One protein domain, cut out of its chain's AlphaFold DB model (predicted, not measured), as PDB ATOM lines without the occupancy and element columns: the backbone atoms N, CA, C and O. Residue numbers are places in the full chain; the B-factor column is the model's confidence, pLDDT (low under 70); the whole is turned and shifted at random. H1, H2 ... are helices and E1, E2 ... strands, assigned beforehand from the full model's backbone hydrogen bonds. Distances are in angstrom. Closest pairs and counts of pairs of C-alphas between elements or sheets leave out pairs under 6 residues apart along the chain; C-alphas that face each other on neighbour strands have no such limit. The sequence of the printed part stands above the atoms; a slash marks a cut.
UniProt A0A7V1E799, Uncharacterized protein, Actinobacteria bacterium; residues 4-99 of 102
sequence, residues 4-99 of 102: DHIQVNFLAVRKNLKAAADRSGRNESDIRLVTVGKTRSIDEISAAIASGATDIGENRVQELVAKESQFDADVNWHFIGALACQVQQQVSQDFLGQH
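AT A GLANCE: This is residues 4 to 99 of the 102 residues of an uncharacterized protein of Actinobacteria bacterium (UniProt A0A7V1E799). A short two-stranded parallel ribbon, E1 and E2, makes a small core with H3 over one face; the long helix H1 stands at one end of the model, touching H2 with residues 4 to 10 alone, while the short helices H4 and H5 lie toward the other end. The long link from H1 comes back to the core, where its residues 35 to 36 pair with residues 56 to 57 of E1. The printed part has 96 residues with five named helices and two named strands, in the order H1 H2 E1 H3 E2 H4 H5, and its class is mostly helix. It is only just compact, close to loose, with a radius of gyration of the C-alphas of 14.9 A and spans of 42 by 31 by 21 A.

HOW THE PARTS SIT: Begin with H1, residues 4 to 23, and look across to H2, residues 42 to 50: they touch, with Ile 6 and Ala 48 the closest C-alphas at 6.2 A, and they run the same way at a steep tilt of 46 degrees. Next comes E1, residues 55 to 58; H2 and E1 are near each other, with 5 pairs of C-alphas within 10 A. E2, residues 76 to 79, is the parallel neighbour of E1 at 27 degrees; look for N 56 and O 76 at 2.8 A and N 58 and O 78 at 2.9 A, within hydrogen-bond range. Between these strands along the chain lies H3, residues 61 to 68, and E1, H3 and E2 form a strand-helix-strand unit, two parallel neighbour strands with a helix between, its crossover right-handed. The closest C-alphas of H3 and E1 are those of Leu 64 and Glu 58, 5.6 A apart. H4, residues 85 to 90, is close to H3 but not clearly touching, with Val 61 and Gln 90 the closest C-alphas at 7.9 A. H5, residues 93 to 98, is near E2, with 7 pairs of C-alphas within 10 A, and apart from H4. In H2, H3 and H5 every O i to N i+4 pair is within hydrogen-bond range; in H1 15 of 16 are, and in H4 0 of 2, beside 3 of 3 O i to N i+3 pairs.

IN THESE COORDINATES: Find C-alpha 4 at (252.928, 223.885, 235.589); from there H1 runs 29.8 A to C-alpha 23 at (240.022, 214.071, 260.640). H2 measures 12.0 A, E1 10.2 A, H3 10.3 A, E2 10.0 A and H4 9.3 A. H5 runs 9.0 A to C-alpha 98 at (248.380, 192.628, 235.989).

THE WHOLE: The two C-alphas farthest apart are those of Arg 23 and Gln 89, 42.6 A. The printed part has no cut, and its one long link is that from H1 to H2, 18 residues. The mean pLDDT of the printed part is 87.4; look for the values under 70 at residues 83 to 93.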
ATOM      1  N   ASP A   4     252.550 223.309 234.284       80.12
ATOM      2  CA  ASP A   4     252.928 223.885 235.589       80.12
ATOM      3  C   ASP A   4     251.835 223.788 236.669       80.12
ATOM      4  O   ASP A   4     252.113 223.655 237.860       80.12
ATOM      5  N   HIS A   5     250.562 223.831 236.270       91.44
ATOM      6  CA  HIS A   5     249.439 223.755 237.205       91.44
ATOM      7  C   HIS A   5     249.209 222.341 237.771       91.44
ATOM      8  O   HIS A   5     248.563 222.197 238.810       91.44
ATOM      9  N   ILE A   6     249.734 221.296 237.120       95.19
ATOM     10  CA  ILE A   6     249.529 219.896 237.521       95.19
ATOM     11  C   ILE A   6     250.196 219.628 238.862       95.19
ATOM     12  O   ILE A   6     249.558 219.079 239.759       95.19
ATOM     13  N   GLN A   7     251.434 220.091 239.036       93.69
ATOM     14  CA  GLN A   7     252.151 219.955 240.298       93.69
ATOM     15  C   GLN A   7     251.420 220.671 241.436       93.69
ATOM     16  O   GLN A   7     251.215 220.099 242.508       93.69
ATOM     17  N   VAL A   8     250.967 221.905 241.193       95.38
ATOM     18  CA  VAL A   8     250.215 222.692 242.182       95.38
ATOM     19  C   VAL A   8     248.941 221.957 242.601       95.38
ATOM     20  O   VAL A   8     248.675 221.808 243.796       95.38
ATOM     21  N   ASN A   9     248.180 221.446 241.632       96.19
ATOM     22  CA  ASN A   9     246.950 220.707 241.893       96.19
ATOM     23  C   ASN A   9     247.215 219.399 242.641       96.19
ATOM     24  O   ASN A   9     246.517 219.097 243.611       96.19
ATOM     25  N   PHE A  10     248.231 218.640 242.234       96.00
ATOM     26  CA  PHE A  10     248.586 217.377 242.869       96.00
ATOM     27  C   PHE A  10     248.957 217.578 244.343       96.00
ATOM     28  O   PHE A  10     248.405 216.916 245.224       96.00
ATOM     29  N   LEU A  11     249.816 218.559 244.639       95.25
ATOM     30  CA  LEU A  11     250.214 218.883 246.010       95.25
ATOM     31  C   LEU A  11     249.033 219.386 246.854       95.25
ATOM     32  O   LEU A  11     248.915 219.027 248.028       95.25
ATOM     33  N   ALA A  12     248.124 220.169 246.266       97.06
ATOM     34  CA  ALA A  12     246.905 220.601 246.943       97.06
ATOM     35  C   ALA A  12     245.997 219.412 247.303       97.06
ATOM     36  O   ALA A  12     245.494 219.333 248.428       97.06
ATOM     37  N   VAL A  13     245.830 218.449 246.390       97.12
ATOM     38  CA  VAL A  13     245.064 217.219 246.644       97.12
ATOM     39  C   VAL A  13     245.730 216.366 247.724       97.12
ATOM     40  O   VAL A  13     245.040 215.938 248.648       97.12
ATOM     41  N   ARG A  14     247.056 216.181 247.688       96.19
ATOM     42  CA  ARG A  14     247.805 215.471 248.744       96.19
ATOM     43  C   ARG A  14     247.610 216.111 250.117       96.19
ATOM     44  O   ARG A  14     247.326 215.412 251.087       96.19
ATOM     45  N   LYS A  15     247.675 217.444 250.203       96.62
ATOM     46  CA  LYS A  15     247.408 218.180 251.447       96.62
ATOM     47  C   LYS A  15     245.984 217.940 251.961       96.62
ATOM     48  O   LYS A  15     245.787 217.719 253.155       96.62
ATOM     49  N   ASN A  16     244.995 217.967 251.069       97.19
ATOM     50  CA  ASN A  16     243.596 217.724 251.427       97.19
ATOM     51  C   ASN A  16     243.359 216.281 251.886       97.19
ATOM     52  O   ASN A  16     242.624 216.069 252.853       97.19
ATOM     53  N   LEU A  17     244.000 215.311 251.229       96.75
ATOM     54  CA  LEU A  17     243.967 213.900 251.602       96.75
ATOM     55  C   LEU A  17     244.512 213.710 253.014       96.75
ATOM     56  O   LEU A  17     243.813 213.138 253.848       96.75
ATOM     57  N   LYS A  18     245.693 214.264 253.311       96.25
ATOM     58  CA  LYS A  18     246.279 214.214 254.652       96.25
ATOM     59  C   LYS A  18     245.325 214.768 255.709       96.25
ATOM     60  O   LYS A  18     245.017 214.093 256.684       96.25
ATOM     61  N   ALA A  19     244.779 215.960 255.473       96.88
ATOM     62  CA  ALA A  19     243.839 216.572 256.405       96.88
ATOM     63  C   ALA A  19     242.560 215.732 256.596       96.88
ATOM     64  O   ALA A  19     241.976 215.736 257.677       96.88
ATOM     65  N   ALA A  20     242.084 215.039 255.557       96.75
ATOM     66  CA  ALA A  20     240.935 214.140 255.654       96.75
ATOM     67  C   ALA A  20     241.261 212.843 256.414       96.75
ATOM     68  O   ALA A  20     240.438 212.389 257.210       96.75
ATOM     69  N   ALA A  21     242.454 212.277 256.211       97.19
ATOM     70  CA  ALA A  21     242.957 211.132 256.965       97.19
ATOM     71  C   ALA A  21     243.013 211.462 258.466       97.19
ATOM     72  O   ALA A  21     242.372 210.781 259.266       97.19
ATOM     73  N   ASP A  22     243.625 212.600 258.814       96.31
ATOM     74  CA  ASP A  22     243.745 213.072 260.196       96.31
ATOM     75  C   ASP A  22     242.359 213.254 260.848       96.31
ATOM     76  O   ASP A  22     242.108 212.758 261.945       96.31
ATOM     77  N   ARG A  23     241.405 213.892 260.146       96.88
ATOM     78  CA  ARG A  23     240.022 214.071 260.640       96.88
ATOM     79  C   ARG A  23     239.257 212.762 260.829       96.88
ATOM     80  O   ARG A  23     238.317 212.730 261.616       96.88
ATOM     81  N   SER A  24     239.611 211.717 260.085       96.38
ATOM     82  CA  SER A  24     238.958 210.405 260.157       96.38
ATOM     83  C   SER A  24     239.681 209.419 261.076       96.38
ATOM     84  O   SER A  24     239.233 208.282 261.200       96.38
ATOM     85  N   GLY A  25     240.777 209.832 261.725       95.62
ATOM     86  CA  GLY A  25     241.591 208.950 262.561       95.62
ATOM     87  C   GLY A  25     242.290 207.836 261.773       95.62
ATOM     88  O   GLY A  25     242.613 206.798 262.345       95.62
ATOM     89  N   ARG A  26     242.488 208.023 260.461       96.00
ATOM     90  CA  ARG A  26     243.174 207.071 259.577       96.00
ATOM     91  C   ARG A  26     244.598 207.530 259.302       96.00
ATOM     92  O   ARG A  26     244.866 208.729 259.273       96.00
ATOM     93  N   ASN A  27     245.496 206.587 259.029       93.25
ATOM     94  CA  ASN A  27     246.810 206.934 258.511       93.25
ATOM     95  C   ASN A  27     246.703 207.274 257.015       93.25
ATOM     96  O   ASN A  27     245.972 206.629 256.263       93.25
ATOM     97  N   GLU A  28     247.446 208.288 256.577       91.75
ATOM     98  CA  GLU A  28     247.587 208.646 255.166       91.75
ATOM     99  C   GLU A  28     248.115 207.470 254.329       91.75
ATOM    100  O   GLU A  28     247.680 207.295 253.194       91.75
ATOM    101  N   SER A  29     248.989 206.632 254.900       91.44
ATOM    102  CA  SER A  29     249.514 205.428 254.237       91.44
ATOM    103  C   SER A  29     248.440 204.403 253.871       91.44
ATOM    104  O   SER A  29     248.654 203.593 252.974       91.44
ATOM    105  N   ASP A  30     247.285 204.443 254.538       92.25
ATOM    106  CA  ASP A  30     246.182 203.503 254.313       92.25
ATOM    107  C   ASP A  30     245.245 203.974 253.188       92.25
ATOM    108  O   ASP A  30     244.209 203.352 252.924       92.25
ATOM    109  N   ILE A  31     245.549 205.116 252.566       92.62
ATOM    110  CA  ILE A  31     244.747 205.739 251.517       92.62
ATOM    111  C   ILE A  31     245.571 205.778 250.233       92.62
ATOM    112  O   ILE A  31     246.552 206.509 250.115       92.62
ATOM    113  N   ARG A  32     245.118 205.032 249.225       93.44
ATOM    114  CA  ARG A  32     245.691 205.088 247.880       93.44
ATOM    115  C   ARG A  32     245.078 206.246 247.095       93.44
ATOM    116  O   ARG A  32     243.862 206.308 246.924       93.44
ATOM    117  N   LEU A  33     245.923 207.152 246.602       94.75
ATOM    118  CA  LEU A  33     245.521 208.235 245.705       94.75
ATOM    119  C   LEU A  33     245.775 207.824 244.255       94.75
ATOM    120  O   LEU A  33     246.922 207.806 243.824       94.75
ATOM    121  N   VAL A  34     244.710 207.548 243.504       95.06
ATOM    122  CA  VAL A  34     244.796 207.211 242.076       95.06
ATOM    123  C   VAL A  34     244.588 208.471 241.234       95.06
ATOM    124  O   VAL A  34     243.537 209.110 241.305       95.06
ATOM    125  N   THR A  35     245.585 208.835 240.428       95.50
ATOM    126  CA  THR A  35     245.529 209.990 239.521       95.50
ATOM    127  C   THR A  35     244.923 209.564 238.190       95.50
ATOM    128  O   THR A  35     245.458 208.703 237.501       95.50
ATOM    129  N   VAL A  36     243.790 210.149 237.808       94.69
ATOM    130  CA  VAL A  36     243.068 209.728 236.599       94.69
ATOM    131  C   VAL A  36     243.689 210.356 235.348       94.69
ATOM    132  O   VAL A  36     243.612 211.570 235.164       94.69
ATOM    133  N   GLY A  37     244.262 209.521 234.477       92.38
ATOM    134  CA  GLY A  37     244.946 209.915 233.238       92.38
ATOM    135  C   GLY A  37     244.046 209.984 231.998       92.38
ATOM    136  O   GLY A  37     244.494 210.405 230.925       92.38
ATOM    137  N   LYS A  38     242.761 209.616 232.123       89.56
ATOM    138  CA  LYS A  38     241.829 209.584 230.984       89.56
ATOM    139  C   LYS A  38     241.819 210.920 230.244       89.56
ATOM    140  O   LYS A  38     241.732 211.980 230.865       89.56
ATOM    141  N   THR A  39     241.902 210.859 228.915       90.75
ATOM    142  CA  THR A  39     241.955 212.037 228.029       90.75
ATOM    143  C   THR A  39     243.108 213.019 228.307       90.75
ATOM    144  O   THR A  39     243.035 214.158 227.844       90.75
ATOM    145  N   ARG A  40     244.129 212.639 229.085       94.19
ATOM    146  CA  ARG A  40     245.347 213.432 229.314       94.19
ATOM    147  C   ARG A  40     246.478 212.949 228.415       94.19
ATOM    148  O   ARG A  40     246.556 211.763 228.089       94.19
ATOM    149  N   SER A  41     247.324 213.888 228.012       94.12
ATOM    150  CA  SER A  41     248.544 213.642 227.242       94.12
ATOM    151  C   SER A  41     249.643 212.997 228.095       94.12
ATOM    152  O   SER A  41     249.599 213.021 229.326       94.12
ATOM    153  N   ILE A  42     250.653 212.438 227.426       93.50
ATOM    154  CA  ILE A  42     251.826 211.825 228.065       93.50
ATOM    155  C   ILE A  42     252.612 212.848 228.888       93.50
ATOM    156  O   ILE A  42     253.047 212.528 229.990       93.50
ATOM    157  N   ASP A  43     252.720 214.090 228.412       94.19
ATOM    158  CA  ASP A  43     253.407 215.167 229.134       94.19
ATOM    159  C   ASP A  43     252.667 215.553 230.422       94.19
ATOM    160  O   ASP A  43     253.287 215.771 231.463       94.19
ATOM    161  N   GLU A  44     251.330 215.593 230.387       95.00
ATOM    162  CA  GLU A  44     250.520 215.855 231.583       95.00
ATOM    163  C   GLU A  44     250.664 214.726 232.619       95.00
ATOM    164  O   GLU A  44     250.789 214.995 233.815       95.00
ATOM    165  N   ILE A  45     250.681 213.465 232.173       94.75
ATOM    166  CA  ILE A  45     250.876 212.302 233.055       94.75
ATOM    167  C   ILE A  45     252.308 212.283 233.607       94.75
ATOM    168  O   ILE A  45     252.493 212.102 234.809       94.75
ATOM    169  N   SER A  46     253.311 212.571 232.773       94.25
ATOM    170  CA  SER A  46     254.713 212.731 233.186       94.25
ATOM    171  C   SER A  46     254.865 213.795 234.271       94.25
ATOM    172  O   SER A  46     255.538 213.564 235.273       94.25
ATOM    173  N   ALA A  47     254.196 214.941 234.120       94.56
ATOM    174  CA  ALA A  47     254.211 216.004 235.122       94.56
ATOM    175  C   ALA A  47     253.568 215.564 236.449       94.56
ATOM    176  O   ALA A  47     254.060 215.915 237.525       94.56
ATOM    177  N   ALA A  48     252.496 214.769 236.399       94.75
ATOM    178  CA  ALA A  48     251.882 214.202 237.596       94.75
ATOM    179  C   ALA A  48     252.812 213.191 238.293       94.75
ATOM    180  O   ALA A  48     252.984 213.264 239.511       94.75
ATOM    181  N   ILE A  49     253.464 212.306 237.532       94.50
ATOM    182  CA  ILE A  49     254.448 211.341 238.052       94.50
ATOM    183  C   ILE A  49     255.623 212.079 238.700       94.50
ATOM    184  O   ILE A  49     255.966 211.804 239.848       94.50
ATOM    185  N   ALA A  50     256.171 213.095 238.029       93.56
ATOM    186  CA  ALA A  50     257.234 213.943 238.572       93.56
ATOM    187  C   ALA A  50     256.817 214.690 239.855       93.56
ATOM    188  O   ALA A  50     257.662 215.038 240.677       93.56
ATOM    189  N   SER A  51     255.513 214.908 240.052       93.88
ATOM    190  CA  SER A  51     254.954 215.506 241.271       93.88
ATOM    191  C   SER A  51     254.756 214.499 242.413       93.88
ATOM    192  O   SER A  51     254.399 214.905 243.520       93.88
ATOM    193  N   GLY A  52     254.988 213.205 242.164       93.81
ATOM    194  CA  GLY A  52     254.872 212.116 243.135       93.81
ATOM    195  C   GLY A  52     253.664 211.196 242.930       93.81
ATOM    196  O   GLY A  52     253.320 210.454 243.848       93.81
ATOM    197  N   ALA A  53     252.984 211.249 241.780       95.06
ATOM    198  CA  ALA A  53     251.935 210.280 241.464       95.06
ATOM    199  C   ALA A  53     252.541 208.895 241.179       95.06
ATOM    200  O   ALA A  53     253.390 208.753 240.304       95.06
ATOM    201  N   THR A  54     252.067 207.877 241.897       94.56
ATOM    202  CA  THR A  54     252.522 206.476 241.784       94.56
ATOM    203  C   THR A  54     251.460 205.532 241.232       94.56
ATOM    204  O   THR A  54     251.765 204.398 240.880       94.56
ATOM    205  N   ASP A  55     250.207 205.980 241.187       95.25
ATOM    206  CA  ASP A  55     249.049 205.194 240.778       95.25
ATOM    207  C   ASP A  55     248.272 205.987 239.724       95.25
ATOM    208  O   ASP A  55     247.742 207.065 240.021       95.25
ATOM    209  N   ILE A  56     248.203 205.466 238.497       95.44
ATOM    210  CA  ILE A  56     247.528 206.100 237.359       95.44
ATOM    211  C   ILE A  56     246.302 205.282 236.963       95.44
ATOM    212  O   ILE A  56     246.381 204.075 236.773       95.44
ATOM    213  N   GLY A  57     245.154 205.948 236.854       94.12
ATOM    214  CA  GLY A  57     243.878 205.333 236.503       94.12
ATOM    215  C   GLY A  57     243.451 205.651 235.074       94.12
ATOM    216  O   GLY A  57     243.334 206.825 234.715       94.12
ATOM    217  N   GLU A  58     243.131 204.622 234.291       92.75
ATOM    218  CA  GLU A  58     242.589 204.755 232.936       92.75
ATOM    219  C   GLU A  58     241.238 204.057 232.777       92.75
ATOM    220  O   GLU A  58     240.969 203.001 233.348       92.75
ATOM    221  N   ASN A  59     240.368 204.653 231.960       90.88
ATOM    222  CA  ASN A  59     239.006 204.148 231.748       90.88
ATOM    223  C   ASN A  59     238.890 203.212 230.538       90.88
ATOM    224  O   ASN A  59     237.838 202.604 230.338       90.88
ATOM    225  N   ARG A  60     239.920 203.141 229.691       86.69
ATOM    226  CA  ARG A  60     239.936 202.339 228.463       86.69
ATOM    227  C   ARG A  60     241.231 201.554 228.388       86.69
ATOM    228  O   ARG A  60     242.304 202.132 228.515       86.69
ATOM    229  N   VAL A  61     241.120 200.258 228.118       85.31
ATOM    230  CA  VAL A  61     242.277 199.354 228.059       85.31
ATOM    231  C   VAL A  61     243.255 199.749 226.961       85.31
ATOM    232  O   VAL A  61     244.456 199.737 227.193       85.31
ATOM    233  N   GLN A  62     242.765 200.180 225.797       84.75
ATOM    234  CA  GLN A  62     243.647 200.618 224.714       84.75
ATOM    235  C   GLN A  62     244.458 201.860 225.103       84.75
ATOM    236  O   GLN A  62     245.630 201.943 224.755       84.75
ATOM    237  N   GLU A  63     243.853 202.809 225.829       88.06
ATOM    238  CA  GLU A  63     244.571 203.992 226.324       88.06
ATOM    239  C   GLU A  63     245.577 203.611 227.411       88.06
ATOM    240  O   GLU A  63     246.693 204.113 227.378       88.06
ATOM    241  N   LEU A  64     245.208 202.703 228.323       90.44
ATOM    242  CA  LEU A  64     246.096 202.207 229.375       90.44
ATOM    243  C   LEU A  64     247.356 201.585 228.773       90.44
ATOM    244  O   LEU A  64     248.442 202.095 229.014       90.44
ATOM    245  N   VAL A  65     247.212 200.570 227.919       88.38
ATOM    246  CA  VAL A  65     248.354 199.857 227.316       88.38
ATOM    247  C   VAL A  65     249.220 200.796 226.464       88.38
ATOM    248  O   VAL A  65     250.452 200.751 226.508       88.38
ATOM    249  N   ALA A  66     248.585 201.682 225.689       90.44
ATOM    250  CA  ALA A  66     249.304 202.620 224.828       90.44
ATOM    251  C   ALA A  66     250.084 203.686 225.609       90.44
ATOM    252  O   ALA A  66     251.078 204.200 225.097       90.44
ATOM    253  N   LYS A  67     249.626 204.051 226.811       91.75
ATOM    254  CA  LYS A  67     250.317 205.005 227.680       91.75
ATOM    255  C   LYS A  67     251.359 204.305 228.533       91.75
ATOM    256  O   LYS A  67     252.485 204.772 228.546       91.75
ATOM    257  N   GLU A  68     251.016 203.193 229.174       90.81
ATOM    258  CA  GLU A  68     251.912 202.405 230.027       90.81
ATOM    259  C   GLU A  68     253.233 202.087 229.331       90.81
ATOM    260  O   GLU A  68     254.294 202.359 229.879       90.81
ATOM    261  N   SER A  69     253.173 201.626 228.081       90.00
ATOM    262  CA  SER A  69     254.362 201.332 227.269       90.00
ATOM    263  C   SER A  69     255.290 202.526 226.999       90.00
ATOM    264  O   SER A  69     256.380 202.329 226.468       90.00
ATOM    265  N   GLN A  70     254.886 203.754 227.337       91.69
ATOM    266  CA  GLN A  70     255.697 204.967 227.185       91.69
ATOM    267  C   GLN A  70     256.382 205.411 228.481       91.69
ATOM    268  O   GLN A  70     257.108 206.406 228.464       91.69
ATOM    269  N   PHE A  71     256.163 204.711 229.598       89.44
ATOM    270  CA  PHE A  71     256.777 205.037 230.881       89.44
ATOM    271  C   PHE A  71     257.632 203.870 231.377       89.44
ATOM    272  O   PHE A  71     257.124 202.786 231.628       89.44
ATOM    273  N   ASP A  72     258.920 204.133 231.604       76.00
ATOM    274  CA  ASP A  72     259.844 203.188 232.256       76.00
ATOM    275  C   ASP A  72     259.772 203.253 233.797       76.00
ATOM    276  O   ASP A  72     260.468 202.521 234.502       76.00
ATOM    277  N   ALA A  73     258.987 204.191 234.337       71.88
ATOM    278  CA  ALA A  73     258.881 204.441 235.768       71.88
ATOM    279  C   ALA A  73     258.026 203.372 236.465       71.88
ATOM    280  O   ALA A  73     257.037 202.903 235.905       71.88
ATOM    281  N   ASP A  74     258.375 203.056 237.716       81.50
ATOM    282  CA  ASP A  74     257.631 202.135 238.584       81.50
ATOM    283  C   ASP A  74     256.296 202.773 239.017       81.50
ATOM    284  O   ASP A  74     256.156 203.365 240.091       81.50
ATOM    285  N   VAL A  75     255.340 202.761 238.091       90.81
ATOM    286  CA  VAL A  75     254.016 203.365 238.207       90.81
ATOM    287  C   VAL A  75     252.975 202.264 238.095       90.81
ATOM    288  O   VAL A  75     252.981 201.459 237.169       90.81
ATOM    289  N   ASN A  76     252.032 202.263 239.030       92.62
ATOM    290  CA  ASN A  76     250.951 201.295 239.058       92.62
ATOM    291  C   ASN A  76     249.818 201.765 238.144       92.62
ATOM    292  O   ASN A  76     249.191 202.797 238.407       92.62
ATOM    293  N   TRP A  77     249.529 201.001 237.096       92.12
ATOM    294  CA  TRP A  77     248.417 201.271 236.188       92.12
ATOM    295  C   TRP A  77     247.158 200.533 236.637       92.12
ATOM    296  O   TRP A  77     247.141 199.309 236.764       92.12
ATOM    297  N   HIS A  78     246.090 201.295 236.858       91.44
ATOM    298  CA  HIS A  78     244.792 200.809 237.312       91.44
ATOM    299  C   HIS A  78     243.765 201.004 236.209       91.44
ATOM    300  O   HIS A  78     243.589 202.110 235.685       91.44
ATOM    301  N   PHE A  79     243.020 199.951 235.900       90.50
ATOM    302  CA  PHE A  79     241.836 200.100 235.074       90.50
ATOM    303  C   PHE A  79     240.646 200.468 235.969       90.50
ATOM    304  O   PHE A  79     240.233 199.690 236.823       90.50
ATOM    305  N   ILE A  80     240.089 201.663 235.764       88.62
ATOM    306  CA  ILE A  80     238.960 202.215 236.542       88.62
ATOM    307  C   ILE A  80     237.714 202.454 235.668       88.62
ATOM    308  O   ILE A  80     236.819 203.236 236.003       88.62
ATOM    309  N   GLY A  81     237.688 201.849 234.479       82.75
ATOM    310  CA  GLY A  81     236.559 201.912 233.558       82.75
ATOM    311  C   GLY A  81     235.441 200.944 233.940       82.75
ATOM    312  O   GLY A  81     235.654 199.951 234.628       82.75
ATOM    313  N   ALA A  82     234.230 201.200 233.442       76.88
ATOM    314  CA  ALA A  82     233.135 200.249 233.596       76.88
ATOM    315  C   ALA A  82     233.435 198.963 232.805       76.88
ATOM    316  O   ALA A  82     233.649 199.011 231.589       76.88
ATOM    317  N   LEU A  83     233.398 197.811 233.480       65.50
ATOM    318  CA  LEU A  83     233.508 196.495 232.847       65.50
ATOM    319  C   LEU A  83     232.192 196.153 232.127       65.50
ATOM    320  O   LEU A  83     231.332 195.443 232.643       65.50
ATOM    321  N   ALA A  84     231.987 196.691 230.927       61.06
ATOM    322  CA  ALA A  84     230.890 196.233 230.078       61.06
ATOM    323  C   ALA A  84     231.220 194.849 229.484       61.06
ATOM    324  O   ALA A  84     232.382 194.536 229.233       61.06
ATOM    325  N   CYS A  85     230.202 194.036 229.183       55.19
ATOM    326  CA  CYS A  85     230.360 192.697 228.587       55.19
ATOM    327  C   CYS A  85     231.213 192.699 227.295       55.19
ATOM    328  O   CYS A  85     232.016 191.801 227.070       55.19
ATOM    329  N   GLN A  86     231.121 193.753 226.474       58.72
ATOM    330  CA  GLN A  86     231.986 193.912 225.294       58.72
ATOM    331  C   GLN A  86     233.449 194.208 225.652       58.72
ATOM    332  O   GLN A  86     234.351 193.773 224.945       58.72
ATOM    333  N   VAL A  87     233.692 194.924 226.753       56.56
ATOM    334  CA  VAL A  87     235.046 195.215 227.237       56.56
ATOM    335  C   VAL A  87     235.674 193.944 227.809       56.56
ATOM    336  O   VAL A  87     236.839 193.700 227.542       56.56
ATOM    337  N   GLN A  88     234.907 193.064 228.464       55.81
ATOM    338  CA  GLN A  88     235.410 191.767 228.950       55.81
ATOM    339  C   GLN A  88     236.031 190.888 227.852       55.81
ATOM    340  O   GLN A  88     236.973 190.162 228.135       55.81
ATOM    341  N   GLN A  89     235.556 190.959 226.602       55.34
ATOM    342  CA  GLN A  89     236.188 190.223 225.494       55.34
ATOM    343  C   GLN A  89     237.504 190.861 225.025       55.34
ATOM    344  O   GLN A  89     238.343 190.187 224.437       55.34
ATOM    345  N   GLN A  90     237.683 192.160 225.277       57.44
ATOM    346  CA  GLN A  90     238.880 192.913 224.908       57.44
ATOM    347  C   GLN A  90     239.985 192.811 225.969       57.44
ATOM    348  O   GLN A  90     241.145 193.084 225.663       57.44
ATOM    349  N   VAL A  91     239.628 192.430 227.200       63.31
ATOM    350  CA  VAL A  91     240.539 192.318 228.340       63.31
ATOM    351  C   VAL A  91     240.803 190.844 228.643       63.31
ATOM    352  O   VAL A  91     239.903 190.128 229.071       63.31
ATOM    353  N   SER A  92     242.031 190.372 228.413       66.25
ATOM    354  CA  SER A  92     242.404 188.993 228.753       66.25
ATOM    355  C   SER A  92     242.404 188.774 230.272       66.25
ATOM    356  O   SER A  92     242.570 189.713 231.051       66.25
ATOM    357  N   GLN A  93     242.261 187.517 230.708       64.81
ATOM    358  CA  GLN A  93     242.435 187.150 232.124       64.81
ATOM    359  C   GLN A  93     243.816 187.575 232.649       64.81
ATOM    360  O   GLN A  93     243.928 188.058 233.773       64.81
ATOM    361  N   ASP A  94     244.845 187.488 231.802       70.19
ATOM    362  CA  ASP A  94     246.204 187.923 232.129       70.19
ATOM    363  C   ASP A  94     246.284 189.433 232.400       70.19
ATOM    364  O   ASP A  94     246.983 189.849 233.322       70.19
ATOM    365  N   PHE A  95     245.534 190.256 231.656       74.75
ATOM    366  CA  PHE A  95     245.467 191.702 231.887       74.75
ATOM    367  C   PHE A  95     244.805 192.028 233.230       74.75
ATOM    368  O   PHE A  95     245.305 192.866 233.976       74.75
ATOM    369  N   LEU A  96     243.703 191.348 233.569       70.38
ATOM    370  CA  LEU A  96     243.025 191.533 234.860       70.38
ATOM    371  C   LEU A  96     243.911 191.126 236.050       70.38
ATOM    372  O   LEU A  96     243.734 191.646 237.147       70.38
ATOM    373  N   GLY A  97     244.859 190.208 235.840       70.88
ATOM    374  CA  GLY A  97     245.852 189.834 236.848       70.88
ATOM    375  C   GLY A  97     246.983 190.856 237.024       70.88
ATOM    376  O   GLY A  97     247.556 190.934 238.107       70.88
ATOM    377  N   GLN A  98     247.299 191.630 235.983       76.56
ATOM    378  CA  GLN A  98     248.380 192.628 235.989       76.56
ATOM    379  C   GLN A  98     247.905 194.013 236.437       76.56
ATOM    380  O   GLN A  98     248.647 194.730 237.105       76.56
ATOM    381  N   HIS A  99     246.658 194.372 236.126       78.81
ATOM    382  CA  HIS A  99     246.087 195.673 236.463       78.81
ATOM    383  C   HIS A  99     244.932 195.506 237.448       78.81
ATOM    384  O   HIS A  99     243.898 194.941 237.080       78.81
TER     385      HIS A  99